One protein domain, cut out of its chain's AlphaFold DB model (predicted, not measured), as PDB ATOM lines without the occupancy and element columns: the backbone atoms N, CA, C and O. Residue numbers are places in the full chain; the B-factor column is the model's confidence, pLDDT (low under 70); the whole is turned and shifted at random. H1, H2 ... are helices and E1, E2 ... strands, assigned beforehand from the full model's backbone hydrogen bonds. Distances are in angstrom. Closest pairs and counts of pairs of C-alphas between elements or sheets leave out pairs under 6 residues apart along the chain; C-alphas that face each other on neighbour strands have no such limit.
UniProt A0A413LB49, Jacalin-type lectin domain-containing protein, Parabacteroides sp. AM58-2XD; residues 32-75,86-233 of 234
ATOM      1  N   THR A  32     -18.580 -18.758 -53.336       58.66
ATOM      2  CA  THR A  32     -17.761 -19.279 -52.225       58.66
ATOM      3  C   THR A  32     -17.734 -18.338 -51.021       58.66
ATOM      4  O   THR A  32     -17.860 -18.795 -49.883       58.66
ATOM      5  N   ASP A  33     -17.659 -17.027 -51.260       67.38
ATOM      6  CA  ASP A  33     -17.714 -16.003 -50.210       67.38
ATOM      7  C   ASP A  33     -19.094 -15.993 -49.528       67.38
ATOM      8  O   ASP A  33     -19.198 -16.020 -48.299       67.38
ATOM      9  N   LEU A  34     -20.170 -16.113 -50.317       67.62
ATOM     10  CA  LEU A  34     -21.535 -16.152 -49.799       67.62
ATOM     11  C   LEU A  34     -21.817 -17.390 -48.935       67.62
ATOM     12  O   LEU A  34     -22.336 -17.252 -47.827       67.62
ATOM     13  N   ALA A  35     -21.443 -18.583 -49.407       77.00
ATOM     14  CA  ALA A  35     -21.630 -19.827 -48.658       77.00
ATOM     15  C   ALA A  35     -20.817 -19.834 -47.351       77.00
ATOM     16  O   ALA A  35     -21.290 -20.303 -46.311       77.00
ATOM     17  N   SER A  36     -19.606 -19.264 -47.373       82.69
ATOM     18  CA  SER A  36     -18.776 -19.121 -46.173       82.69
ATOM     19  C   SER A  36     -19.404 -18.175 -45.142       82.69
ATOM     20  O   SER A  36     -19.360 -18.429 -43.930       82.69
ATOM     21  N   PHE A  37     -20.060 -17.112 -45.615       88.31
ATOM     22  CA  PHE A  37     -20.743 -16.171 -44.748       88.31
ATOM     23  C   PHE A  37     -22.026 -16.766 -44.164       88.31
ATOM     24  O   PHE A  37     -22.248 -16.652 -42.961       88.31
ATOM     25  N   GLU A  38     -22.820 -17.486 -44.958       88.19
ATOM     26  CA  GLU A  38     -23.998 -18.217 -44.476       88.19
ATOM     27  C   GLU A  38     -23.646 -19.217 -43.369       88.19
ATOM     28  O   GLU A  38     -24.290 -19.229 -42.318       88.19
ATOM     29  N   ALA A  39     -22.567 -19.990 -43.540       89.38
ATOM     30  CA  ALA A  39     -22.069 -20.890 -42.500       89.38
ATOM     31  C   ALA A  39     -21.637 -20.136 -41.227       89.38
ATOM     32  O   ALA A  39     -21.894 -20.584 -40.105       89.38
ATOM     33  N   THR A  40     -21.018 -18.962 -41.384       92.88
ATOM     34  CA  THR A  40     -20.641 -18.089 -40.262       92.88
ATOM     35  C   THR A  40     -21.872 -17.576 -39.512       92.88
ATOM     36  O   THR A  40     -21.889 -17.599 -38.280       92.88
ATOM     37  N   LEU A  41     -22.919 -17.157 -40.230       94.62
ATOM     38  CA  LEU A  41     -24.185 -16.723 -39.635       94.62
ATOM     39  C   LEU A  41     -24.873 -17.873 -38.895       94.62
ATOM     40  O   LEU A  41     -25.306 -17.679 -37.761       94.62
ATOM     41  N   ALA A  42     -24.917 -19.068 -39.488       91.81
ATOM     42  CA  ALA A  42     -25.507 -20.251 -38.865       91.81
ATOM     43  C   ALA A  42     -24.808 -20.616 -37.548       91.81
ATOM     44  O   ALA A  42     -25.472 -20.867 -36.546       91.81
ATOM     45  N   LYS A  43     -23.469 -20.571 -37.521       95.19
ATOM     46  CA  LYS A  43     -22.691 -20.801 -36.296       95.19
ATOM     47  C   LYS A  43     -22.914 -19.702 -35.256       95.19
ATOM     48  O   LYS A  43     -23.054 -19.987 -34.073       95.19
ATOM     49  N   LYS A  44     -22.920 -18.435 -35.676       96.38
ATOM     50  CA  LYS A  44     -23.077 -17.293 -34.764       96.38
ATOM     51  C   LYS A  44     -24.448 -17.272 -34.088       96.38
ATOM     52  O   LYS A  44     -24.557 -16.955 -32.907       96.38
ATOM     53  N   TYR A  45     -25.489 -17.573 -34.854       96.62
ATOM     54  CA  TYR A  45     -26.876 -17.548 -34.410       96.62
ATOM     55  C   TYR A  45     -27.418 -18.958 -34.171       96.62
ATOM     56  O   TYR A  45     -28.600 -19.208 -34.391       96.62
ATOM     57  N   GLU A  46     -26.566 -19.873 -33.707       95.94
ATOM     58  CA  GLU A  46     -26.963 -21.240 -33.386       95.94
ATOM     59  C   GLU A  46     -28.193 -21.250 -32.457       95.94
ATOM     60  O   GLU A  46     -28.308 -20.452 -31.519       95.94
ATOM     61  N   GLY A  47     -29.155 -22.120 -32.776       96.44
ATOM     62  CA  GLY A  47     -30.436 -22.219 -32.073       96.44
ATOM     63  C   GLY A  47     -31.485 -21.166 -32.457       96.44
ATOM     64  O   GLY A  47     -32.585 -21.208 -31.917       96.44
ATOM     65  N   LYS A  48     -31.186 -20.243 -33.382       96.94
ATOM     66  CA  LYS A  48     -32.133 -19.231 -33.881       96.94
ATOM     67  C   LYS A  48     -32.565 -19.516 -35.317       96.94
ATOM     68  O   LYS A  48     -31.858 -20.176 -36.076       96.94
ATOM     69  N   THR A  49     -33.706 -18.957 -35.717       97.06
ATOM     70  CA  THR A  49     -34.127 -18.976 -37.126       97.06
ATOM     71  C   THR A  49     -33.471 -17.810 -37.856       97.06
ATOM     72  O   THR A  49     -33.787 -16.659 -37.570       97.06
ATOM     73  N   VAL A  50     -32.559 -18.080 -38.793       97.06
ATOM     74  CA  VAL A  50     -31.797 -17.039 -39.503       97.06
ATOM     75  C   VAL A  50     -32.327 -16.846 -40.917       97.06
ATOM     76  O   VAL A  50     -32.369 -17.795 -41.695       97.06
ATOM     77  N   TYR A  51     -32.657 -15.606 -41.270       96.75
ATOM     78  CA  TYR A  51     -33.066 -15.194 -42.607       96.75
ATOM     79  C   TYR A  51     -32.018 -14.286 -43.250       96.75
ATOM     80  O   TYR A  51     -31.778 -13.165 -42.794       96.75
ATOM     81  N   TYR A  52     -31.438 -14.756 -44.345       94.38
ATOM     82  CA  TYR A  52     -30.422 -14.094 -45.140       94.38
ATOM     83  C   TYR A  52     -30.575 -14.497 -46.613       94.38
ATOM     84  O   TYR A  52     -30.707 -15.674 -46.940       94.38
ATOM     85  N   ASN A  53     -30.582 -13.505 -47.507       86.69
ATOM     86  CA  ASN A  53     -30.749 -13.684 -48.953       86.69
ATOM     87  C   ASN A  53     -31.865 -14.673 -49.341       86.69
ATOM     88  O   ASN A  53     -33.043 -14.347 -49.192       86.69
ATOM     89  N   ASN A  54     -31.507 -15.859 -49.836       84.81
ATOM     90  CA  ASN A  54     -32.423 -16.764 -50.529       84.81
ATOM     91  C   ASN A  54     -33.334 -17.576 -49.598       84.81
ATOM     92  O   ASN A  54     -34.326 -18.125 -50.065       84.81
ATOM     93  N   ASN A  55     -33.031 -17.668 -48.300       90.56
ATOM     94  CA  ASN A  55     -33.846 -18.445 -47.356       90.56
ATOM     95  C   ASN A  55     -34.962 -17.618 -46.681       90.56
ATOM     96  O   ASN A  55     -35.592 -18.078 -45.726       90.56
ATOM     97  N   ARG A  56     -35.186 -16.381 -47.140       92.25
ATOM     98  CA  ARG A  56     -36.244 -15.502 -46.630       92.25
ATOM     99  C   ARG A  56     -37.629 -16.065 -46.983       92.25
ATOM    100  O   ARG A  56     -37.788 -16.604 -48.075       92.25
ATOM    101  N   PRO A  57     -38.639 -15.916 -46.103       92.38
ATOM    102  CA  PRO A  57     -40.006 -16.294 -46.436       92.38
ATOM    103  C   PRO A  57     -40.518 -15.500 -47.638       92.38
ATOM    104  O   PRO A  57     -40.156 -14.334 -47.822       92.38
ATOM    105  N   ASP A  58     -41.374 -16.130 -48.436       91.12
ATOM    106  CA  ASP A  58     -42.100 -15.439 -49.495       91.12
ATOM    107  C   ASP A  58     -43.162 -14.526 -48.873       91.12
ATOM    108  O   ASP A  58     -44.150 -15.002 -48.317       91.12
ATOM    109  N   TYR A  59     -42.934 -13.217 -48.974       91.06
ATOM    110  CA  TYR A  59     -43.838 -12.178 -48.483       91.06
ATOM    111  C   TYR A  59     -44.677 -11.543 -49.600       91.06
ATOM    112  O   TYR A  59     -45.166 -10.424 -49.446       91.06
ATOM    113  N   SER A  60     -44.808 -12.192 -50.763       90.38
ATOM    114  CA  SER A  60     -45.476 -11.593 -51.928       90.38
ATOM    115  C   SER A  60     -46.904 -11.139 -51.617       90.38
ATOM    116  O   SER A  60     -47.301 -10.054 -52.039       90.38
ATOM    117  N   LYS A  61     -47.649 -11.915 -50.820       90.00
ATOM    118  CA  LYS A  61     -49.028 -11.584 -50.424       90.00
ATOM    119  C   LYS A  61     -49.079 -10.413 -49.449       90.00
ATOM    120  O   LYS A  61     -49.911  -9.525 -49.602       90.00
ATOM    121  N   GLU A  62     -48.195 -10.392 -48.460       89.50
ATOM    122  CA  GLU A  62     -48.092  -9.304 -47.495       89.50
ATOM    123  C   GLU A  62     -47.687  -8.002 -48.190       89.50
ATOM    124  O   GLU A  62     -48.271  -6.956 -47.924       89.50
ATOM    125  N   ILE A  63     -46.743  -8.063 -49.132       88.75
ATOM    126  CA  ILE A  63     -46.312  -6.915 -49.937       88.75
ATOM    127  C   ILE A  63     -47.448  -6.421 -50.843       88.75
ATOM    128  O   ILE A  63     -47.654  -5.212 -50.950       88.75
ATOM    129  N   GLU A  64     -48.182  -7.322 -51.500       88.31
ATOM    130  CA  GLU A  64     -49.352  -6.970 -52.315       88.31
ATOM    131  C   GLU A  64     -50.430  -6.294 -51.465       88.31
ATOM    132  O   GLU A  64     -50.927  -5.223 -51.818       88.31
ATOM    133  N   TYR A  65     -50.714  -6.861 -50.293       83.94
ATOM    134  CA  TYR A  65     -51.642  -6.279 -49.338       83.94
ATOM    135  C   TYR A  65     -51.195  -4.881 -48.896       83.94
ATOM    136  O   TYR A  65     -51.991  -3.949 -48.994       83.94
ATOM    137  N   LEU A  66     -49.921  -4.693 -48.517       80.56
ATOM    138  CA  LEU A  66     -49.366  -3.382 -48.152       80.56
ATOM    139  C   LEU A  66     -49.552  -2.348 -49.268       80.56
ATOM    140  O   LEU A  66     -49.976  -1.226 -48.998       80.56
ATOM    141  N   LYS A  67     -49.271  -2.724 -50.519       80.81
ATOM    142  CA  LYS A  67     -49.450  -1.842 -51.682       80.81
ATOM    143  C   LYS A  67     -50.914  -1.471 -51.909       80.81
ATOM    144  O   LYS A  67     -51.185  -0.355 -52.328       80.81
ATOM    145  N   SER A  68     -51.849  -2.378 -51.616       79.25
ATOM    146  CA  SER A  68     -53.285  -2.115 -51.770       79.25
ATOM    147  C   SER A  68     -53.849  -1.130 -50.736       79.25
ATOM    148  O   SER A  68     -54.834  -0.450 -51.014       79.25
ATOM    149  N   VAL A  69     -53.239  -1.047 -49.547       70.81
ATOM    150  CA  VAL A  69     -53.758  -0.259 -48.411       70.81
ATOM    151  C   VAL A  69     -52.950   1.006 -48.105       70.81
ATOM    152  O   VAL A  69     -53.437   1.865 -47.369       70.81
ATOM    153  N   SER A  70     -51.740   1.134 -48.658       64.94
ATOM    154  CA  SER A  70     -50.908   2.334 -48.545       64.94
ATOM    155  C   SER A  70     -51.512   3.469 -49.373       64.94
ATOM    156  O   SER A  70     -51.545   3.407 -50.598       64.94
ATOM    157  N   THR A  71     -51.973   4.527 -48.709       56.22
ATOM    158  CA  THR A  71     -52.327   5.792 -49.370       56.22
ATOM    159  C   THR A  71     -51.051   6.596 -49.623       56.22
ATOM    160  O   THR A  71     -50.232   6.704 -48.719       56.22
ATOM    161  N   GLU A  72     -50.877   7.116 -50.838       50.66
ATOM    162  CA  GLU A  72     -49.590   7.448 -51.483       50.66
ATOM    163  C   GLU A  72     -48.657   8.486 -50.827       50.66
ATOM    164  O   GLU A  72     -47.584   8.724 -51.370       50.66
ATOM    165  N   GLU A  73     -48.964   9.054 -49.661       56.53
ATOM    166  CA  GLU A  73     -48.075  10.035 -49.028       56.53
ATOM    167  C   GLU A  73     -47.326   9.408 -47.840       56.53
ATOM    168  O   GLU A  73     -47.944   9.124 -46.804       56.53
ATOM    169  N   PRO A  74     -45.997   9.194 -47.943       57.12
ATOM    170  CA  PRO A  74     -45.165   8.950 -46.773       57.12
ATOM    171  C   PRO A  74     -45.404  10.079 -45.773       57.12
ATOM    172  O   PRO A  74     -45.463  11.250 -46.147       57.12
ATOM    173  N   MET A  75     -45.540   9.759 -44.488       56.16
ATOM    174  CA  MET A  75     -45.687  10.814 -43.488       56.16
ATOM    175  C   MET A  75     -44.389  11.629 -43.399       56.16
ATOM    176  O   MET A  75     -43.429  11.206 -42.756       56.16
ATOM    177  N   ALA A  86     -36.112   5.585 -25.477       86.44
ATOM    178  CA  ALA A  86     -34.666   5.398 -25.477       86.44
ATOM    179  C   ALA A  86     -34.133   5.513 -26.914       86.44
ATOM    180  O   ALA A  86     -34.663   4.890 -27.833       86.44
ATOM    181  N   ALA A  87     -33.089   6.317 -27.122       91.00
ATOM    182  CA  ALA A  87     -32.395   6.399 -28.406       91.00
ATOM    183  C   ALA A  87     -31.037   5.708 -28.290       91.00
ATOM    184  O   ALA A  87     -30.275   6.008 -27.373       91.00
ATOM    185  N   PHE A  88     -30.739   4.814 -29.228       94.19
ATOM    186  CA  PHE A  88     -29.459   4.113 -29.302       94.19
ATOM    187  C   PHE A  88     -28.765   4.398 -30.634       94.19
ATOM    188  O   PHE A  88     -29.436   4.598 -31.653       94.19
ATOM    189  N   GLY A  89     -27.431   4.437 -30.624       95.00
ATOM    190  CA  GLY A  89     -26.626   4.895 -31.758       95.00
ATOM    191  C   GLY A  89     -26.498   6.433 -31.814       95.00
ATOM    192  O   GLY A  89     -26.505   7.066 -30.756       95.00
ATOM    193  N   PRO A  90     -26.367   7.037 -33.013       96.56
ATOM    194  CA  PRO A  90     -26.290   6.365 -34.305       96.56
ATOM    195  C   PRO A  90     -24.922   5.695 -34.494       96.56
ATOM    196  O   PRO A  90     -23.898   6.182 -34.018       96.56
ATOM    197  N   TRP A  91     -24.901   4.577 -35.206       98.25
ATOM    198  CA  TRP A  91     -23.686   3.900 -35.657       98.25
ATOM    199  C   TRP A  91     -23.405   4.279 -37.109       98.25
ATOM    200  O   TRP A  91     -24.348   4.473 -37.872       98.25
ATOM    201  N   GLY A  92     -22.134   4.368 -37.504       97.75
ATOM    202  CA  GLY A  92     -21.720   4.680 -38.876       97.75
ATOM    203  C   GLY A  92     -20.996   6.019 -39.023       97.75
ATOM    204  O   GLY A  92     -20.428   6.539 -38.063       97.75
ATOM    205  N   SER A  93     -20.991   6.573 -40.238       97.19
ATOM    206  CA  SER A  93     -20.232   7.780 -40.593       97.19
ATOM    207  C   SER A  93     -21.100   9.037 -40.686       97.19
ATOM    208  O   SER A  93     -22.268   8.976 -41.059       97.19
ATOM    209  N   ASP A  94     -20.517  10.210 -40.433       96.94
ATOM    210  CA  ASP A  94     -21.237  11.494 -40.466       96.94
ATOM    211  C   ASP A  94     -21.538  12.010 -41.897       96.94
ATOM    212  O   ASP A  94     -21.766  13.197 -42.124       96.94
ATOM    213  N   SER A  95     -21.538  11.133 -42.902       97.06
ATOM    214  CA  SER A  95     -21.835  11.488 -44.296       97.06
ATOM    215  C   SER A  95     -23.339  11.519 -44.582       97.06
ATOM    216  O   SER A  95     -24.127  10.843 -43.931       97.06
ATOM    217  N   GLY A  96     -23.742  12.263 -45.613       96.94
ATOM    218  CA  GLY A  96     -25.134  12.316 -46.072       96.94
ATOM    219  C   GLY A  96     -26.011  13.316 -45.314       96.94
ATOM    220  O   GLY A  96     -25.527  14.167 -44.566       96.94
ATOM    221  N   VAL A  97     -27.319  13.225 -45.548       97.19
ATOM    222  CA  VAL A  97     -28.346  14.108 -44.986       97.19
ATOM    223  C   VAL A  97     -29.054  13.393 -43.845       97.19
ATOM    224  O   VAL A  97     -29.359  12.204 -43.952       97.19
ATOM    225  N   ALA A  98     -29.294  14.116 -42.752       97.06
ATOM    226  CA  ALA A  98     -29.984  13.571 -41.595       97.06
ATOM    227  C   ALA A  98     -31.430  13.189 -41.926       97.06
ATOM    228  O   ALA A  98     -32.127  13.912 -42.636       97.06
ATOM    229  N   PHE A  99     -31.875  12.074 -41.362       94.44
ATOM    230  CA  PHE A  99     -33.268  11.665 -41.352       94.44
ATOM    231  C   PHE A  99     -33.694  11.274 -39.941       94.44
ATOM    232  O   PHE A  99     -32.876  10.856 -39.117       94.44
ATOM    233  N   ASP A 100     -34.991  11.388 -39.694       89.31
ATOM    234  CA  ASP A 100     -35.612  11.059 -38.421       89.31
ATOM    235  C   ASP A 100     -37.001  10.474 -38.697       89.31
ATOM    236  O   ASP A 100     -37.833  11.113 -39.340       89.31
ATOM    237  N   ALA A 101     -37.218   9.227 -38.285       86.25
ATOM    238  CA  ALA A 101     -38.455   8.485 -38.498       86.25
ATOM    239  C   ALA A 101     -38.797   7.649 -37.260       86.25
ATOM    240  O   ALA A 101     -38.688   6.413 -37.265       86.25
ATOM    241  N   PRO A 102     -39.202   8.303 -36.166       79.25
ATOM    242  CA  PRO A 102     -39.756   7.589 -35.036       79.25
ATOM    243  C   PRO A 102     -41.171   7.122 -35.422       79.25
ATOM    244  O   PRO A 102     -41.940   7.915 -35.942       79.25
ATOM    245  N   ALA A 103     -41.568   5.867 -35.196       65.44
ATOM    246  CA  ALA A 103     -42.976   5.480 -35.358       65.44
ATOM    247  C   ALA A 103     -43.756   5.916 -34.107       65.44
ATOM    248  O   ALA A 103     -44.013   5.130 -33.195       65.44
ATOM    249  N   VAL A 104     -44.077   7.209 -34.031       63.81
ATOM    250  CA  VAL A 104     -44.886   7.815 -32.956       63.81
ATOM    251  C   VAL A 104     -46.194   8.331 -33.536       63.81
ATOM    252  O   VAL A 104     -46.258   8.688 -34.712       63.81
ATOM    253  N   ILE A 105     -47.230   8.390 -32.705       53.41
ATOM    254  CA  ILE A 105     -48.502   9.027 -33.049       53.41
ATOM    255  C   ILE A 105     -48.511  10.467 -32.544       53.41
ATOM    256  O   ILE A 105     -48.057  10.762 -31.437       53.41
ATOM    257  N   TYR A 106     -49.078  11.348 -33.362       48.84
ATOM    258  CA  TYR A 106     -49.537  12.670 -32.960       48.84
ATOM    259  C   TYR A 106     -50.555  12.580 -31.804       48.84
ATOM    260  O   TYR A 106     -51.469  11.766 -31.826       48.84
ATOM    261  N   ASN A 107     -50.435  13.449 -30.800       49.03
ATOM    262  CA  ASN A 107     -51.414  13.614 -29.711       49.03
ATOM    263  C   ASN A 107     -51.640  12.419 -28.754       49.03
ATOM    264  O   ASN A 107     -52.626  12.414 -28.028       49.03
ATOM    265  N   GLY A 108     -50.705  11.469 -28.648       50.66
ATOM    266  CA  GLY A 108     -50.555  10.668 -27.420       50.66
ATOM    267  C   GLY A 108     -51.541   9.519 -27.168       50.66
ATOM    268  O   GLY A 108     -51.587   9.050 -26.035       50.66
ATOM    269  N   GLU A 109     -52.295   9.031 -28.163       52.72
ATOM    270  CA  GLU A 109     -53.369   8.055 -27.878       52.72
ATOM    271  C   GLU A 109     -53.134   6.598 -28.305       52.72
ATOM    272  O   GLU A 109     -53.796   5.722 -27.754       52.72
ATOM    273  N   LYS A 110     -52.167   6.261 -29.172       59.50
ATOM    274  CA  LYS A 110     -51.722   4.862 -29.382       59.50
ATOM    275  C   LYS A 110     -50.227   4.824 -29.722       59.50
ATOM    276  O   LYS A 110     -49.626   5.845 -30.040       59.50
ATOM    277  N   TRP A 111     -49.606   3.653 -29.694       62.69
ATOM    278  CA  TRP A 111     -48.243   3.470 -30.193       62.69
ATOM    279  C   TRP A 111     -48.258   2.619 -31.457       62.69
ATOM    280  O   TRP A 111     -49.011   1.646 -31.539       62.69
ATOM    281  N   LYS A 112     -47.449   2.971 -32.464       72.12
ATOM    282  CA  LYS A 112     -47.419   2.215 -33.721       72.12
ATOM    283  C   LYS A 112     -46.360   1.144 -33.682       72.12
ATOM    284  O   LYS A 112     -45.167   1.428 -33.641       72.12
ATOM    285  N   LYS A 113     -46.809  -0.104 -33.702       79.31
ATOM    286  CA  LYS A 113     -45.935  -1.259 -33.839       79.31
ATOM    287  C   LYS A 113     -45.360  -1.317 -35.252       79.31
ATOM    288  O   LYS A 113     -46.109  -1.201 -36.215       79.31
ATOM    289  N   ILE A 114     -44.044  -1.507 -35.371       88.25
ATOM    290  CA  ILE A 114     -43.431  -1.821 -36.666       88.25
ATOM    291  C   ILE A 114     -44.016  -3.153 -37.134       88.25
ATOM    292  O   ILE A 114     -43.981  -4.142 -36.407       88.25
ATOM    293  N   ASN A 115     -44.555  -3.180 -38.346       89.62
ATOM    294  CA  ASN A 115     -45.073  -4.394 -38.967       89.62
ATOM    295  C   ASN A 115     -44.084  -4.975 -39.967       89.62
ATOM    296  O   ASN A 115     -43.996  -6.193 -40.099       89.62
ATOM    297  N   ALA A 116     -43.349  -4.114 -40.668       93.62
ATOM    298  CA  ALA A 116     -42.343  -4.557 -41.611       93.62
ATOM    299  C   ALA A 116     -41.187  -3.567 -41.726       93.62
ATOM    300  O   ALA A 116     -41.331  -2.363 -41.498       93.62
ATOM    301  N   ILE A 117     -40.034  -4.099 -42.117       96.12
ATOM    302  CA  ILE A 117     -38.871  -3.313 -42.514       96.12
ATOM    303  C   ILE A 117     -38.483  -3.754 -43.917       96.12
ATOM    304  O   ILE A 117     -38.257  -4.942 -44.172       96.12
ATOM    305  N   LYS A 118     -38.395  -2.777 -44.812       96.56
ATOM    306  CA  LYS A 118     -37.877  -2.951 -46.162       96.56
ATOM    307  C   LYS A 118     -36.454  -2.426 -46.202       96.56
ATOM    308  O   LYS A 118     -36.196  -1.287 -45.815       96.56
ATOM    309  N   VAL A 119     -35.538  -3.250 -46.689       98.50
ATOM    310  CA  VAL A 119     -34.123  -2.899 -46.804       98.50
ATOM    311  C   VAL A 119     -33.673  -3.168 -48.228       98.50
ATOM    312  O   VAL A 119     -33.898  -4.253 -48.763       98.50
ATOM    313  N   ARG A 120     -33.013  -2.186 -48.838       98.44
ATOM    314  CA  ARG A 120     -32.264  -2.385 -50.076       98.44
ATOM    315  C   ARG A 120     -30.804  -2.591 -49.718       98.44
ATOM    316  O   ARG A 120     -30.248  -1.783 -48.974       98.44
ATOM    317  N   HIS A 121     -30.192  -3.668 -50.195       98.19
ATOM    318  CA  HIS A 121     -28.833  -4.023 -49.787       98.19
ATOM    319  C   HIS A 121     -28.099  -4.894 -50.810       98.19
ATOM    320  O   HIS A 121     -28.694  -5.504 -51.697       98.19
ATOM    321  N   GLY A 122     -26.777  -4.901 -50.689       95.81
ATOM    322  CA  GLY A 122     -25.845  -5.805 -51.357       95.81
ATOM    323  C   GLY A 122     -24.662  -6.019 -50.416       95.81
ATOM    324  O   GLY A 122     -24.858  -6.413 -49.275       95.81
ATOM    325  N   ALA A 123     -23.445  -5.656 -50.831       94.94
ATOM    326  CA  ALA A 123     -22.300  -5.617 -49.911       94.94
ATOM    327  C   ALA A 123     -22.452  -4.574 -48.778       94.94
ATOM    328  O   ALA A 123     -21.812  -4.698 -47.740       94.94
ATOM    329  N   VAL A 124     -23.292  -3.553 -48.988       98.19
ATOM    330  CA  VAL A 124     -23.646  -2.511 -48.013       98.19
ATOM    331  C   VAL A 124     -25.157  -2.275 -48.012       98.19
ATOM    332  O   VAL A 124     -25.862  -2.743 -48.911       98.19
ATOM    333  N   ILE A 125     -25.654  -1.508 -47.044       98.75
ATOM    334  CA  ILE A 125     -27.044  -1.060 -46.998       98.75
ATOM    335  C   ILE A 125     -27.228   0.159 -47.907       98.75
ATOM    336  O   ILE A 125     -26.642   1.229 -47.715       98.75
ATOM    337  N   ASP A 126     -28.073  -0.013 -48.916       98.81
ATOM    338  CA  ASP A 126     -28.441   1.019 -49.876       98.81
ATOM    339  C   ASP A 126     -29.536   1.923 -49.328       98.81
ATOM    340  O   ASP A 126     -29.415   3.144 -49.426       98.81
ATOM    341  N   ALA A 127     -30.575   1.328 -48.736       98.69
ATOM    342  CA  ALA A 127     -31.677   2.062 -48.137       98.69
ATOM    343  C   ALA A 127     -32.443   1.253 -47.091       98.69
ATOM    344  O   ALA A 127     -32.441   0.022 -47.114       98.69
ATOM    345  N   ILE A 128     -33.159   1.962 -46.219       98.44
ATOM    346  CA  ILE A 128     -34.064   1.385 -45.224       98.44
ATOM    347  C   ILE A 128     -35.390   2.153 -45.184       98.44
ATOM    348  O   ILE A 128     -35.430   3.368 -45.388       98.44
ATOM    349  N   GLN A 129     -36.483   1.436 -44.934       95.38
ATOM    350  CA  GLN A 129     -37.825   1.991 -44.810       95.38
ATOM    351  C   GLN A 129     -38.638   1.183 -43.792       95.38
ATOM    352  O   GLN A 129     -38.629  -0.051 -43.825       95.38
ATOM    353  N   LEU A 130     -39.343   1.876 -42.898       92.88
ATOM    354  CA  LEU A 130     -40.210   1.261 -41.892       92.88
ATOM    355  C   LEU A 130     -41.672   1.298 -42.339       92.88
ATOM    356  O   LEU A 130     -42.100   2.266 -42.964       92.88
ATOM    357  N   TYR A 131     -42.430   0.267 -41.967       89.81
ATOM    358  CA  TYR A 131     -43.869   0.145 -42.201       89.81
ATOM    359  C   TYR A 131     -44.584  -0.154 -40.884       89.81
ATOM    360  O   TYR A 131     -44.129  -0.998 -40.104       89.81
ATOM    361  N   TRP A 132     -45.715   0.505 -40.651       84.75
ATOM    362  CA  TRP A 132     -46.541   0.335 -39.456       84.75
ATOM    363  C   TRP A 132     -48.020   0.611 -39.750       84.75
ATOM    364  O   TRP A 132     -48.365   1.229 -40.754       84.75
ATOM    365  N   VAL A 133     -48.916   0.170 -38.871       76.44
ATOM    366  CA  VAL A 133     -50.353   0.485 -38.958       76.44
ATOM    367  C   VAL A 133     -50.621   1.911 -38.448       76.44
ATOM    368  O   VAL A 133     -50.124   2.286 -37.399       76.44
ATOM    369  N   SER A 134     -51.391   2.725 -39.169       67.00
ATOM    370  CA  SER A 134     -51.861   4.081 -38.814       67.00
ATOM    371  C   SER A 134     -53.115   4.041 -37.916       67.00
ATOM    372  O   SER A 134     -53.531   2.973 -37.481       67.00
ATOM    373  N   ASP A 135     -53.689   5.184 -37.520       62.75
ATOM    374  CA  ASP A 135     -54.849   5.231 -36.594       62.75
ATOM    375  C   ASP A 135     -56.145   4.663 -37.161       62.75
ATOM    376  O   ASP A 135     -57.022   4.260 -36.403       62.75
ATOM    377  N   ASN A 136     -56.226   4.555 -38.482       65.25
ATOM    378  CA  ASN A 136     -57.401   4.058 -39.189       65.25
ATOM    379  C   ASN A 136     -57.242   2.592 -39.625       65.25
ATOM    380  O   ASN A 136     -57.801   2.204 -40.647       65.25
ATOM    381  N   ASP A 137     -56.390   1.825 -38.938       66.56
ATOM    382  CA  ASP A 137     -56.015   0.446 -39.289       66.56
ATOM    383  C   ASP A 137     -55.443   0.275 -40.715       66.56
ATOM    384  O   ASP A 137     -55.347  -0.830 -41.247       66.56
ATOM    385  N   LYS A 138     -55.004   1.374 -41.344       68.56
ATOM    386  CA  LYS A 138     -54.330   1.374 -42.654       68.56
ATOM    387  C   LYS A 138     -52.826   1.316 -42.479       68.56
ATOM    388  O   LYS A 138     -52.313   2.006 -41.604       68.56
ATOM    389  N   PHE A 139     -52.099   0.596 -43.325       71.00
ATOM    390  CA  PHE A 139     -50.638   0.670 -43.283       71.00
ATOM    391  C   PHE A 139     -50.143   2.018 -43.798       71.00
ATOM    392  O   PHE A 139     -50.683   2.583 -44.743       71.00
ATOM    393  N   THR A 140     -49.093   2.504 -43.156       78.62
ATOM    394  CA  THR A 140     -48.309   3.663 -43.559       78.62
ATOM    395  C   THR A 140     -46.829   3.313 -43.436       78.62
ATOM    396  O   THR A 140     -46.446   2.305 -42.832       78.62
ATOM    397  N   ASN A 141     -45.982   4.150 -44.014       85.06
ATOM    398  CA  ASN A 141     -44.548   3.944 -44.081       85.06
ATOM    399  C   ASN A 141     -43.787   5.256 -43.905       85.06
ATOM    400  O   ASN A 141     -44.301   6.346 -44.158       85.06
ATOM    401  N   SER A 142     -42.527   5.137 -43.496       87.19
ATOM    402  CA  SER A 142     -41.586   6.250 -43.581       87.19
ATOM    403  C   SER A 142     -41.227   6.517 -45.047       87.19
ATOM    404  O   SER A 142     -41.386   5.626 -45.894       87.19
ATOM    405  N   PRO A 143     -40.622   7.672 -45.368       90.62
ATOM    406  CA  PRO A 143     -39.819   7.795 -46.577       90.62
ATOM    407  C   PRO A 143     -38.757   6.686 -46.663       90.62
ATOM    408  O   PRO A 143     -38.380   6.070 -45.658       90.62
ATOM    409  N   GLN A 144     -38.273   6.418 -47.874       94.88
ATOM    410  CA  GLN A 144     -37.094   5.577 -48.059       94.88
ATOM    411  C   GLN A 144     -35.843   6.399 -47.738       94.88
ATOM    412  O   GLN A 144     -35.578   7.405 -48.391       94.88
ATOM    413  N   PHE A 145     -35.049   5.950 -46.768       97.50
ATOM    414  CA  PHE A 145     -33.790   6.600 -46.416       97.50
ATOM    415  C   PHE A 145     -32.633   5.869 -47.078       97.50
ATOM    416  O   PHE A 145     -32.252   4.783 -46.642       97.50
ATOM    417  N   GLY A 146     -32.098   6.460 -48.145       98.25
ATOM    418  CA  GLY A 146     -31.044   5.872 -48.965       98.25
ATOM    419  C   GLY A 146     -31.398   5.851 -50.454       98.25
ATOM    420  O   GLY A 146     -32.420   6.391 -50.875       98.25
ATOM    421  N   GLY A 147     -30.543   5.219 -51.257       97.69
ATOM    422  CA  GLY A 147     -30.686   5.164 -52.712       97.69
ATOM    423  C   GLY A 147     -31.473   3.955 -53.227       97.69
ATOM    424  O   GLY A 147     -31.943   3.107 -52.475       97.69
ATOM    425  N   ASN A 148     -31.575   3.849 -54.553       97.50
ATOM    426  CA  ASN A 148     -32.289   2.763 -55.240       97.50
ATOM    427  C   ASN A 148     -31.398   1.577 -55.648       97.50
ATOM    428  O   ASN A 148     -31.867   0.669 -56.335       97.50
ATOM    429  N   GLY A 149     -30.121   1.553 -55.257       97.81
ATOM    430  CA  GLY A 149     -29.258   0.400 -55.523       97.81
ATOM    431  C   GLY A 149     -29.614  -0.802 -54.640       97.81
ATOM    432  O   GLY A 149     -30.594  -0.765 -53.892       97.81
ATOM    433  N   GLY A 150     -28.827  -1.874 -54.749       97.12
ATOM    434  CA  GLY A 150     -29.040  -3.116 -54.000       97.12
ATOM    435  C   GLY A 150     -30.299  -3.892 -54.410       97.12
ATOM    436  O   GLY A 150     -31.162  -3.395 -55.139       97.12
ATOM    437  N   ALA A 151     -30.396  -5.130 -53.929       96.31
ATOM    438  CA  ALA A 151     -31.608  -5.932 -54.005       96.31
ATOM    439  C   ALA A 151     -32.541  -5.574 -52.843       96.31
ATOM    440  O   ALA A 151     -32.096  -5.250 -51.742       96.31
ATOM    441  N   GLU A 152     -33.846  -5.629 -53.088       95.81
ATOM    442  CA  GLU A 152     -34.843  -5.406 -52.046       95.81
ATOM    443  C   GLU A 152     -35.049  -6.680 -51.223       95.81
ATOM    444  O   GLU A 152     -35.120  -7.788 -51.748       95.81
ATOM    445  N   SER A 153     -35.153  -6.534 -49.909       96.75
ATOM    446  CA  SER A 153     -35.529  -7.609 -49.003       96.75
ATOM    447  C   SER A 153     -36.433  -7.079 -47.909       96.75
ATOM    448  O   SER A 153     -36.274  -5.955 -47.431       96.75
ATOM    449  N   TRP A 154     -37.350  -7.933 -47.476       95.94
ATOM    450  CA  TRP A 154     -38.333  -7.610 -46.456       95.94
ATOM    451  C   TRP A 154     -38.143  -8.473 -45.212       95.94
ATOM    452  O   TRP A 154     -37.653  -9.608 -45.275       95.94
ATOM    453  N   MET A 155     -38.546  -7.921 -44.073       95.88
ATOM    454  CA  MET A 155     -38.908  -8.674 -42.878       95.88
ATOM    455  C   MET A 155     -40.284  -8.210 -42.415       95.88
ATOM    456  O   MET A 155     -40.528  -7.006 -42.353       95.88
ATOM    457  N   PHE A 156     -41.152  -9.161 -42.088       94.81
ATOM    458  CA  PHE A 156     -42.461  -8.912 -41.494       94.81
ATOM    459  C   PHE A 156     -42.479  -9.458 -40.071       94.81
ATOM    460  O   PHE A 156     -41.893 -10.505 -39.797       94.81
ATOM    461  N   LEU A 157     -43.146  -8.736 -39.176       93.69
ATOM    462  CA  LEU A 157     -43.321  -9.112 -37.781       93.69
ATOM    463  C   LEU A 157     -44.753  -9.597 -37.564       93.69
ATOM    464  O   LEU A 157     -45.714  -8.901 -37.901       93.69
ATOM    465  N   SER A 158     -44.899 -10.777 -36.962       91.38
ATOM    466  CA  SER A 158     -46.200 -11.269 -36.500       91.38
ATOM    467  C   SER A 158     -46.793 -10.369 -35.399       91.38
ATOM    468  O   SER A 158     -46.091  -9.596 -34.741       91.38
ATOM    469  N   SER A 159     -48.094 -10.503 -35.119       87.19
ATOM    470  CA  SER A 159     -48.805  -9.647 -34.151       87.19
ATOM    471  C   SER A 159     -48.199  -9.631 -32.743       87.19
ATOM    472  O   SER A 159     -48.254  -8.599 -32.083       87.19
ATOM    473  N   ASN A 160     -47.555 -10.710 -32.293       90.56
ATOM    474  CA  ASN A 160     -46.851 -10.813 -31.005       90.56
ATOM    475  C   ASN A 160     -45.313 -10.726 -31.127       90.56
ATOM    476  O   ASN A 160     -44.598 -10.935 -30.147       90.56
ATOM    477  N   GLU A 161     -44.801 -10.431 -32.321       95.00
ATOM    478  CA  GLU A 161     -43.370 -10.387 -32.600       95.00
ATOM    479  C   GLU A 161     -42.847  -8.952 -32.575       95.00
ATOM    480  O   GLU A 161     -43.459  -8.058 -33.149       95.00
ATOM    481  N   TYR A 162     -41.726  -8.714 -31.911       94.75
ATOM    482  CA  TYR A 162     -41.073  -7.415 -31.832       94.75
ATOM    483  C   TYR A 162     -39.557  -7.573 -31.852       94.75
ATOM    484  O   TYR A 162     -39.006  -8.592 -31.432       94.75
ATOM    485  N   ILE A 163     -38.869  -6.548 -32.346       97.62
ATOM    486  CA  ILE A 163     -37.408  -6.525 -32.408       97.62
ATOM    487  C   ILE A 163     -36.883  -6.172 -31.017       97.62
ATOM    488  O   ILE A 163     -37.273  -5.152 -30.451       97.62
ATOM    489  N   LYS A 164     -35.995  -7.014 -30.484       97.25
ATOM    490  CA  LYS A 164     -35.410  -6.900 -29.133       97.25
ATOM    491  C   LYS A 164     -33.908  -6.620 -29.137       97.25
ATOM    492  O   LYS A 164     -33.312  -6.384 -28.085       97.25
ATOM    493  N   LYS A 165     -33.280  -6.725 -30.306       98.44
ATOM    494  CA  LYS A 165     -31.835  -6.631 -30.462       98.44
ATOM    495  C   LYS A 165     -31.470  -6.235 -31.884       98.44
ATOM    496  O   LYS A 165     -32.119  -6.666 -32.838       98.44
ATOM    497  N   ILE A 166     -30.414  -5.439 -31.997       98.69
ATOM    498  CA  ILE A 166     -29.814  -5.033 -33.263       98.69
ATOM    499  C   ILE A 166     -28.313  -5.322 -33.244       98.69
ATOM    500  O   ILE A 166     -27.650  -5.176 -32.218       98.69
ATOM    501  N   GLU A 167     -27.776  -5.692 -34.394       98.62
ATOM    502  CA  GLU A 167     -26.350  -5.637 -34.674       98.62
ATOM    503  C   GLU A 167     -26.105  -4.786 -35.919       98.62
ATOM    504  O   GLU A 167     -26.842  -4.894 -36.899       98.62
ATOM    505  N   VAL A 168     -25.068  -3.950 -35.882       98.69
ATOM    506  CA  VAL A 168     -24.676  -3.064 -36.979       98.69
ATOM    507  C   VAL A 168     -23.175  -3.176 -37.214       98.69
ATOM    508  O   VAL A 168     -22.389  -2.996 -36.277       98.69
ATOM    509  N   HIS A 169     -22.761  -3.442 -38.458       98.38
ATOM    510  CA  HIS A 169     -21.370  -3.237 -38.885       98.38
ATOM    511  C   HIS A 169     -21.292  -2.043 -39.821       98.38
ATOM    512  O   HIS A 169     -22.160  -1.838 -40.673       98.38
ATOM    513  N   SER A 170     -20.251  -1.236 -39.649       98.06
ATOM    514  CA  SER A 170     -20.074  -0.021 -40.431       98.06
ATOM    515  C   SER A 170     -18.612   0.297 -40.719       98.06
ATOM    516  O   SER A 170     -17.711   0.085 -39.901       98.06
ATOM    517  N   GLY A 171     -18.385   0.836 -41.909       95.81
ATOM    518  CA  GLY A 171     -17.199   1.580 -42.303       95.81
ATOM    519  C   GLY A 171     -17.587   3.011 -42.661       95.81
ATOM    520  O   GLY A 171     -18.146   3.748 -41.852       95.81
ATOM    521  N   THR A 172     -17.327   3.410 -43.908       96.75
ATOM    522  CA  THR A 172     -17.831   4.699 -44.423       96.75
ATOM    523  C   THR A 172     -19.343   4.695 -44.639       96.75
ATOM    524  O   THR A 172     -19.925   5.761 -44.792       96.75
ATOM    525  N   LYS A 173     -19.971   3.518 -44.669       98.38
ATOM    526  CA  LYS A 173     -21.406   3.271 -44.851       98.38
ATOM    527  C   LYS A 173     -21.838   2.221 -43.828       98.38
ATOM    528  O   LYS A 173     -20.985   1.641 -43.158       98.38
ATOM    529  N   ILE A 174     -23.135   1.961 -43.723       98.75
ATOM    530  CA  ILE A 174     -23.615   0.768 -43.028       98.75
ATOM    531  C   ILE A 174     -23.407  -0.432 -43.952       98.75
ATOM    532  O   ILE A 174     -23.964  -0.471 -45.046       98.75
ATOM    533  N   ASP A 175     -22.591  -1.386 -43.524       98.50
ATOM    534  CA  ASP A 175     -22.252  -2.583 -44.298       98.50
ATOM    535  C   ASP A 175     -23.231  -3.725 -43.999       98.50
ATOM    536  O   ASP A 175     -23.677  -4.412 -44.915       98.50
ATOM    537  N   TYR A 176     -23.608  -3.864 -42.724       98.44
ATOM    538  CA  TYR A 176     -24.384  -4.977 -42.180       98.44
ATOM    539  C   TYR A 176     -25.415  -4.478 -41.173       98.44
ATOM    540  O   TYR A 176     -25.091  -3.650 -40.316       98.44
ATOM    541  N   VAL A 177     -26.620  -5.049 -41.209       98.75
ATOM    542  CA  VAL A 177     -27.600  -4.921 -40.124       98.75
ATOM    543  C   VAL A 177     -28.265  -6.265 -39.869       98.75
ATOM    544  O   VAL A 177     -28.762  -6.898 -40.801       98.75
ATOM    545  N   ALA A 178     -28.343  -6.673 -38.603       98.62
ATOM    546  CA  ALA A 178     -29.184  -7.785 -38.183       98.62
ATOM    547  C   ALA A 178     -30.178  -7.362 -37.108       98.62
ATOM    548  O   ALA A 178     -29.805  -6.770 -36.098       98.62
ATOM    549  N   PHE A 179     -31.445  -7.717 -37.305       98.69
ATOM    550  CA  PHE A 179     -32.498  -7.546 -36.310       98.69
ATOM    551  C   PHE A 179     -32.855  -8.904 -35.721       98.69
ATOM    552  O   PHE A 179     -33.169  -9.831 -36.465       98.69
ATOM    553  N   THR A 180     -32.827  -9.021 -34.394       98.69
ATOM    554  CA  THR A 180     -33.288 -10.222 -33.685       98.69
ATOM    555  C   THR A 180     -34.599  -9.931 -32.966       98.69
ATOM    556  O   THR A 180     -34.719  -8.923 -32.258       98.69
ATOM    557  N   THR A 181     -35.582 -10.811 -33.140       98.44
ATOM    558  CA  THR A 181     -36.920 -10.686 -32.552       98.44
ATOM    559  C   THR A 181     -37.066 -11.493 -31.264       98.44
ATOM    560  O   THR A 181     -36.251 -12.363 -30.958       98.44
ATOM    561  N   ASN A 182     -38.110 -11.212 -30.484       97.31
ATOM    562  CA  ASN A 182     -38.495 -11.996 -29.302       97.31
ATOM    563  C   ASN A 182     -38.871 -13.453 -29.604       97.31
ATOM    564  O   ASN A 182     -38.946 -14.242 -28.670       97.31
ATOM    565  N   LEU A 183     -39.097 -13.801 -30.872       97.50
ATOM    566  CA  LEU A 183     -39.342 -15.172 -31.323       97.50
ATOM    567  C   LEU A 183     -38.062 -15.850 -31.840       97.50
ATOM    568  O   LEU A 183     -38.139 -16.817 -32.593       97.50
ATOM    569  N   ASP A 184     -36.893 -15.304 -31.485       97.44
ATOM    570  CA  ASP A 184     -35.569 -15.779 -31.891       97.44
ATOM    571  C   ASP A 184     -35.413 -15.931 -33.417       97.44
ATOM    572  O   ASP A 184     -34.663 -16.776 -33.915       97.44
ATOM    573  N   LYS A 185     -36.096 -15.063 -34.177       98.19
ATOM    574  CA  LYS A 185     -35.844 -14.864 -35.606       98.19
ATOM    575  C   LYS A 185     -34.782 -13.788 -35.788       98.19
ATOM    576  O   LYS A 185     -34.846 -12.736 -35.154       98.19
ATOM    577  N   VAL A 186     -33.818 -14.039 -36.665       98.50
ATOM    578  CA  VAL A 186     -32.718 -13.129 -36.995       98.50
ATOM    579  C   VAL A 186     -32.809 -12.775 -38.470       98.50
ATOM    580  O   VAL A 186     -32.623 -13.633 -39.325       98.50
ATOM    581  N   HIS A 187     -33.074 -11.511 -38.786       98.44
ATOM    582  CA  HIS A 187     -33.105 -11.016 -40.162       98.44
ATOM    583  C   HIS A 187     -31.820 -10.258 -40.465       98.44
ATOM    584  O   HIS A 187     -31.588  -9.200 -39.884       98.44
ATOM    585  N   VAL A 188     -31.007 -10.792 -41.377       98.44
ATOM    586  CA  VAL A 188     -29.674 -10.282 -41.716       98.44
ATOM    587  C   VAL A 188     -29.681  -9.614 -43.088       98.44
ATOM    588  O   VAL A 188     -30.102 -10.220 -44.075       98.44
ATOM    589  N   PHE A 189     -29.188  -8.382 -43.167       98.38
ATOM    590  CA  PHE A 189     -29.093  -7.578 -44.386       98.38
ATOM    591  C   PHE A 189     -27.664  -7.056 -44.570       98.38
ATOM    592  O   PHE A 189     -26.971  -6.791 -43.586       98.38
ATOM    593  N   GLY A 190     -27.259  -6.838 -45.820       97.19
ATOM    594  CA  GLY A 190     -25.922  -6.361 -46.159       97.19
ATOM    595  C   GLY A 190     -24.870  -7.471 -46.220       97.19
ATOM    596  O   GLY A 190     -25.198  -8.659 -46.206       97.19
ATOM    597  N   GLY A 191     -23.597  -7.076 -46.299       94.44
ATOM    598  CA  GLY A 191     -22.453  -7.984 -46.402       94.44
ATOM    599  C   GLY A 191     -21.639  -8.093 -45.104       94.44
ATOM    600  O   GLY A 191     -21.892  -7.361 -44.153       94.44
ATOM    601  N   PRO A 192     -20.612  -8.963 -45.053       93.19
ATOM    602  CA  PRO A 192     -19.757  -9.165 -43.871       93.19
ATOM    603  C   PRO A 192     -18.783  -8.007 -43.561       93.19
ATOM    604  O   PRO A 192     -17.938  -8.139 -42.668       93.19
ATOM    605  N   GLY A 193     -18.844  -6.919 -44.337       93.94
ATOM    606  CA  GLY A 193     -17.950  -5.766 -44.253       93.94
ATOM    607  C   GLY A 193     -18.122  -4.932 -42.979       93.94
ATOM    608  O   GLY A 193     -18.835  -5.296 -42.051       93.94
ATOM    609  N   GLY A 194     -17.451  -3.781 -42.939       95.69
ATOM    610  CA  GLY A 194     -17.488  -2.868 -41.796       95.69
ATOM    611  C   GLY A 194     -16.500  -3.236 -40.681       95.69
ATOM    612  O   GLY A 194     -16.538  -4.321 -40.092       95.69
ATOM    613  N   ALA A 195     -15.597  -2.299 -40.379       95.50
ATOM    614  CA  ALA A 195     -14.590  -2.457 -39.328       95.50
ATOM    615  C   ALA A 195     -15.167  -2.201 -37.926       95.50
ATOM    616  O   ALA A 195     -14.767  -2.854 -36.965       95.50
ATOM    617  N   ASN A 196     -16.128  -1.281 -37.811       97.75
ATOM    618  CA  ASN A 196     -16.802  -0.986 -36.552       97.75
ATOM    619  C   ASN A 196     -17.997  -1.918 -36.400       97.75
ATOM    620  O   ASN A 196     -18.881  -1.917 -37.255       97.75
ATOM    621  N   ARG A 197     -18.039  -2.694 -35.316       97.81
ATOM    622  CA  ARG A 197     -19.093  -3.683 -35.059       97.81
ATOM    623  C   ARG A 197     -19.739  -3.398 -33.717       97.81
ATOM    624  O   ARG A 197     -19.046  -3.279 -32.710       97.81
ATOM    625  N   THR A 198     -21.058  -3.270 -33.700       97.94
ATOM    626  CA  THR A 198     -21.818  -3.049 -32.470       97.94
ATOM    627  C   THR A 198     -23.002  -3.987 -32.410       97.94
ATOM    628  O   THR A 198     -23.750  -4.111 -33.371       97.94
ATOM    629  N   GLU A 199     -23.183  -4.606 -31.253       97.69
ATOM    630  CA  GLU A 199     -24.331  -5.434 -30.919       97.69
ATOM    631  C   GLU A 199     -25.005  -4.826 -29.691       97.69
ATOM    632  O   GLU A 199     -24.339  -4.469 -28.718       97.69
ATOM    633  N   LEU A 200     -26.324  -4.670 -29.750       97.44
ATOM    634  CA  LEU A 200     -27.111  -4.090 -28.677       97.44
ATOM    635  C   LEU A 200     -28.383  -4.906 -28.462       97.44
ATOM    636  O   LEU A 200     -29.276  -4.934 -29.309       97.44
ATOM    637  N   GLU A 201     -28.480  -5.525 -27.289       97.19
ATOM    638  CA  GLU A 201     -29.661  -6.247 -26.827       97.19
ATOM    639  C   GLU A 201     -30.415  -5.395 -25.802       97.19
ATOM    640  O   GLU A 201     -29.986  -5.241 -24.664       97.19
ATOM    641  N   PHE A 202     -31.537  -4.814 -26.224       95.00
ATOM    642  CA  PHE A 202     -32.342  -3.888 -25.420       95.00
ATOM    643  C   PHE A 202     -33.619  -4.540 -24.865       95.00
ATOM    644  O   PHE A 202     -34.206  -4.045 -23.904       95.00
ATOM    645  N   GLY A 203     -34.028  -5.698 -25.394       92.88
ATOM    646  CA  GLY A 203     -35.191  -6.432 -24.888       92.88
ATOM    647  C   GLY A 203     -35.026  -7.005 -23.486       92.88
ATOM    648  O   GLY A 203     -36.025  -7.177 -22.795       92.88
ATOM    649  N   VAL A 204     -33.791  -7.239 -23.029       91.56
ATOM    650  CA  VAL A 204     -33.514  -7.632 -21.631       91.56
ATOM    651  C   VAL A 204     -33.890  -6.534 -20.635       91.56
ATOM    652  O   VAL A 204     -34.193  -6.824 -19.484       91.56
ATOM    653  N   SER A 205     -33.931  -5.283 -21.092       89.94
ATOM    654  CA  SER A 205     -34.388  -4.127 -20.321       89.94
ATOM    655  C   SER A 205     -35.872  -3.822 -20.550       89.94
ATOM    656  O   SER A 205     -36.344  -2.757 -20.165       89.94
ATOM    657  N   GLY A 206     -36.612  -4.734 -21.193       91.00
ATOM    658  CA  GLY A 206     -38.038  -4.573 -21.461       91.00
ATOM    659  C   GLY A 206     -38.361  -3.571 -22.568       91.00
ATOM    660  O   GLY A 206     -39.472  -3.056 -22.579       91.00
ATOM    661  N   PHE A 207     -37.423  -3.283 -23.475       91.31
ATOM    662  CA  PHE A 207     -37.643  -2.388 -24.614       91.31
ATOM    663  C   PHE A 207     -37.870  -3.149 -25.930       91.31
ATOM    664  O   PHE A 207     -37.310  -4.224 -26.151       91.31
ATOM    665  N   GLN A 208     -38.600  -2.522 -26.852       92.88
ATOM    666  CA  GLN A 208     -38.744  -2.938 -28.248       92.88
ATOM    667  C   GLN A 208     -38.517  -1.760 -29.205       92.88
ATOM    668  O   GLN A 208     -38.742  -0.608 -28.838       92.88
ATOM    669  N   MET A 209     -38.033  -2.030 -30.420       93.12
ATOM    670  CA  MET A 209     -37.723  -0.995 -31.418       93.12
ATOM    671  C   MET A 209     -38.987  -0.508 -32.140       93.12
ATOM    672  O   MET A 209     -39.754  -1.320 -32.648       93.12
ATOM    673  N   HIS A 210     -39.147   0.814 -32.263       89.31
ATOM    674  CA  HIS A 210     -40.243   1.458 -33.004       89.31
ATOM    675  C   HIS A 210     -39.796   2.602 -33.911       89.31
ATOM    676  O   HIS A 210     -40.625   3.327 -34.435       89.31
ATOM    677  N   GLY A 211     -38.509   2.834 -34.121       90.75
ATOM    678  CA  GLY A 211     -38.117   3.925 -35.003       90.75
ATOM    679  C   GLY A 211     -36.670   3.866 -35.409       90.75
ATOM    680  O   GLY A 211     -35.878   3.151 -34.793       90.75
ATOM    681  N   ILE A 212     -36.347   4.647 -36.429       94.81
ATOM    682  CA  ILE A 212     -34.987   4.829 -36.921       94.81
ATOM    683  C   ILE A 212     -34.681   6.310 -37.095       94.81
ATOM    684  O   ILE A 212     -35.559   7.114 -37.385       94.81
ATOM    685  N   TYR A 213     -33.410   6.649 -36.959       95.75
ATOM    686  CA  TYR A 213     -32.854   7.949 -37.319       95.75
ATOM    687  C   TYR A 213     -31.429   7.738 -37.832       95.75
ATOM    688  O   TYR A 213     -30.871   6.649 -37.695       95.75
ATOM    689  N   GLY A 214     -30.822   8.750 -38.440       97.75
ATOM    690  CA  GLY A 214     -29.451   8.631 -38.928       97.75
ATOM    691  C   GLY A 214     -29.160   9.573 -40.077       97.75
ATOM    692  O   GLY A 214     -29.725  10.662 -40.143       97.75
ATOM    693  N   LYS A 215     -28.267   9.156 -40.982       98.50
ATOM    694  CA  LYS A 215     -27.911   9.921 -42.183       98.50
ATOM    695  C   LYS A 215     -27.876   9.025 -43.412       98.50
ATOM    696  O   LYS A 215     -27.349   7.910 -43.375       98.50
ATOM    697  N   ALA A 216     -28.433   9.524 -44.508       98.44
ATOM    698  CA  ALA A 216     -28.550   8.798 -45.765       98.44
ATOM    699  C   ALA A 216     -28.261   9.700 -46.975       98.44
ATOM    700  O   ALA A 216     -28.286  10.927 -46.902       98.44
ATOM    701  N   GLY A 217     -27.960   9.067 -48.102       97.88
ATOM    702  CA  GLY A 217     -27.826   9.692 -49.416       97.88
ATOM    703  C   GLY A 217     -28.049   8.623 -50.476       97.88
ATOM    704  O   GLY A 217     -29.052   7.924 -50.436       97.88
ATOM    705  N   ALA A 218     -27.083   8.398 -51.370       97.69
ATOM    706  CA  ALA A 218     -27.146   7.252 -52.286       97.69
ATOM    707  C   ALA A 218     -27.058   5.885 -51.570       97.69
ATOM    708  O   ALA A 218     -27.372   4.861 -52.168       97.69
ATOM    709  N   LYS A 219     -26.598   5.874 -50.312       98.50
ATOM    710  CA  LYS A 219     -26.464   4.717 -49.415       98.50
ATOM    711  C   LYS A 219     -26.905   5.118 -48.004       98.50
ATOM    712  O   LYS A 219     -27.077   6.312 -47.733       98.50
ATOM    713  N   LEU A 220     -27.017   4.153 -47.096       98.69
ATOM    714  CA  LEU A 220     -27.179   4.427 -45.669       98.69
ATOM    715  C   LEU A 220     -25.802   4.651 -45.022       98.69
ATOM    716  O   LEU A 220     -24.930   3.783 -45.093       98.69
ATOM    717  N   TYR A 221     -25.587   5.818 -44.412       98.62
ATOM    718  CA  TYR A 221     -24.300   6.193 -43.807       98.62
ATOM    719  C   TYR A 221     -24.297   6.032 -42.289       98.62
ATOM    720  O   TYR A 221     -23.304   5.570 -41.729       98.62
ATOM    721  N   GLN A 222     -25.418   6.368 -41.653       98.19
ATOM    722  CA  GLN A 222     -25.634   6.262 -40.216       98.19
ATOM    723  C   GLN A 222     -26.995   5.647 -39.920       98.19
ATOM    724  O   GLN A 222     -27.977   5.967 -40.591       98.19
ATOM    725  N   LEU A 223     -27.052   4.820 -38.880       98.56
ATOM    726  CA  LEU A 223     -28.282   4.222 -38.379       98.56
ATOM    727  C   LEU A 223     -28.301   4.267 -36.852       98.56
ATOM    728  O   LEU A 223     -27.398   3.762 -36.198       98.56
ATOM    729  N   GLY A 224     -29.349   4.846 -36.292       97.94
ATOM    730  CA  GLY A 224     -29.738   4.739 -34.895       97.94
ATOM    731  C   GLY A 224     -31.183   4.264 -34.793       97.94
ATOM    732  O   GLY A 224     -31.923   4.266 -35.781       97.94
ATOM    733  N   ILE A 225     -31.578   3.837 -33.597       95.88
ATOM    734  CA  ILE A 225     -32.922   3.313 -33.332       95.88
ATOM    735  C   ILE A 225     -33.588   4.016 -32.154       95.88
ATOM    736  O   ILE A 225     -32.924   4.423 -31.197       95.88
ATOM    737  N   TYR A 226     -34.915   4.104 -32.217       92.25
ATOM    738  CA  TYR A 226     -35.762   4.441 -31.078       92.25
ATOM    739  C   TYR A 226     -36.403   3.181 -30.519       92.25
ATOM    740  O   TYR A 226     -37.013   2.409 -31.266       92.25
ATOM    741  N   CYS A 227     -36.303   3.012 -29.206       90.69
ATOM    742  CA  CYS A 227     -36.920   1.916 -28.483       90.69
ATOM    743  C   CYS A 227     -37.846   2.430 -27.382       90.69
ATOM    744  O   CYS A 227     -37.564   3.441 -26.739       90.69
ATOM    745  N   TYR A 228     -38.919   1.685 -27.137       88.00
ATOM    746  CA  TYR A 228     -39.944   1.994 -26.143       88.00
ATOM    747  C   TYR A 228     -40.186   0.803 -25.217       88.00
ATOM    748  O   TYR A 228     -40.018  -0.337 -25.659       88.00
ATOM    749  N   PRO A 229     -40.584   1.036 -23.954       88.62
ATOM    750  CA  PRO A 229     -40.970  -0.036 -23.048       88.62
ATOM    751  C   PRO A 229     -42.085  -0.919 -23.620       88.62
ATOM    752  O   PRO A 229     -43.075  -0.424 -24.159       88.62
ATOM    753  N   ASN A 230     -41.972  -2.234 -23.437       87.50
ATOM    754  CA  ASN A 230     -42.966  -3.211 -23.884       87.50
ATOM    755  C   ASN A 230     -44.350  -2.950 -23.273       87.50
ATOM    756  O   ASN A 230     -45.357  -3.179 -23.933       87.50
ATOM    757  N   SER A 231     -44.398  -2.410 -22.050       84.00
ATOM    758  CA  SER A 231     -45.629  -2.087 -21.318       84.00
ATOM    759  C   SER A 231     -46.545  -1.083 -22.020       84.00
ATOM    760  O   SER A 231     -47.705  -0.968 -21.644       84.00
ATOM    761  N   LEU A 232     -46.041  -0.354 -23.018       79.50
ATOM    762  CA  LEU A 232     -46.812   0.608 -23.806       79.50
ATOM    763  C   LEU A 232     -47.643  -0.043 -24.927       79.50
ATOM    764  O   LEU A 232     -48.437   0.639 -25.570       79.50
ATOM    765  N   PHE A 233     -47.459  -1.343 -25.169       75.88
ATOM    766  CA  PHE A 233     -48.052  -2.082 -26.292       75.88
ATOM    767  C   PHE A 233     -48.892  -3.288 -25.840       75.88
ATOM    768  O   PHE A 233     -49.157  -4.179 -26.647       75.88
TER     769      PHE A 233
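What this domain is: This is residues 32 to 75 and 86 to 233 of the 234 residues of the protein "Jacalin-type lectin domain-containing protein" of Parabacteroides sp. AM58-2XD (UniProt A0A413LB49). Three twisted sheets stand round a common middle like the three walls of a triangular prism, each partly face to face with the other two, their strands in much the same line from wall to wall. H2 covers the outside of the wall E6 E5 E4 E7, H1 is at the E1 edge of the wall E1 E10 E9 E8 E11, and the short H3 follows E13 of the third wall, E2 E13 E12 E3. The printed part has 192 residues, with three named helices and thirteen named strands in the order H1 E1 H2 E2 E3 E4 E5 E6 E7 E8 E9 E10 E11 E12 E13 H3. The five-stranded sheet is mixed, the two four-stranded sheets are antiparallel, and the class is mixed, helices and strands. The whole is compact, with a radius of gyration of the C-alphas of 15.8 A and spans of 49 by 37 by 35 A.

How they stand to each other: H1, residues 32 to 44, is followed by E1, residues 49 to 51; their closest C-alphas, those of Ala 42 and Val 50, are 7.1 A apart. E1 is an edge strand and the parallel neighbour of E10, residues 185 to 190, with N 51 and O 186 2.8 A apart. H1 only grazes this sheet, with its residues 38 to 44. H2, residues 60 to 69, is on the sheet of E6, residues 139 to 141, E5, residues 125 to 133, E4, residues 114 to 121, and E7, residues 151 to 156, at a height over the sheet of 9.8 A, making two layers, a helix on one face of a sheet. It runs across the strands, at 66 degrees to E4 on the local plane. E2, residues 86 to 92, and E3, residues 97 to 102, are edge strands beside the inner strands E13, residues 220 to 229, and E12, residues 207 to 216. Here N 88 and O 225 of E2 and E13 are 3.0 A apart, N 213 and O 224 of the hairpin E12 and E13 3.0 A, and N 99 and O 214 of E3 and E12 2.8 A. E12 bends by 56 degrees at residue 210. E4 E5 E6 is a meander, each strand the antiparallel neighbour of the one before; E7 beside E4 completes a Greek key, with N 119 and O 153 2.9 A apart. E8, residues 163 to 170, E9, residues 174 to 181, and E10 form a second meander, and E11, residues 196 to 201, beside E8 completes a second Greek key, with N 168 and O 198 2.8 A apart. H3, residues 230 to 233, only grazes the sheet of E13. The five-stranded sheet faces the sheet of E2 at 10.2 A and the sheet of E4 at 10.3 A, centre to centre of the facing parts; the latter two face each other at 10.9 A. In H1 and H2 every O i to N i+4 pair is within hydrogen-bond range; H3 is too short for one.

Where its parts are: H1 begins at C-alpha 32, (-17.761, -19.279, -52.225), and is 18.4 A long; H2 measures 14.5 A. Among the longer strands, E5 measures 24.7 A, E12 25.6 A and E13 26.9 A, from first to last C-alpha. E13 ends at C-alpha 229, (-40.970, -0.036, -23.048), and H3 at C-alpha 233, (-48.052, -2.082, -26.292).

The domain as a whole: The C-alphas of Thr 32 and Asn 107, the two farthest apart, are 52.2 A from each other. Residues 76 to 85 are not printed, and C-alphas 75 and 86 are 21.8 A apart across this cut. Of the links that are printed whole, E3 to E4 is long, with 11 residues. The mean pLDDT of the printed part is 89.2; residues 32 to 34, 70 to 75, 103 to 111 and 134 to 138 are under 70.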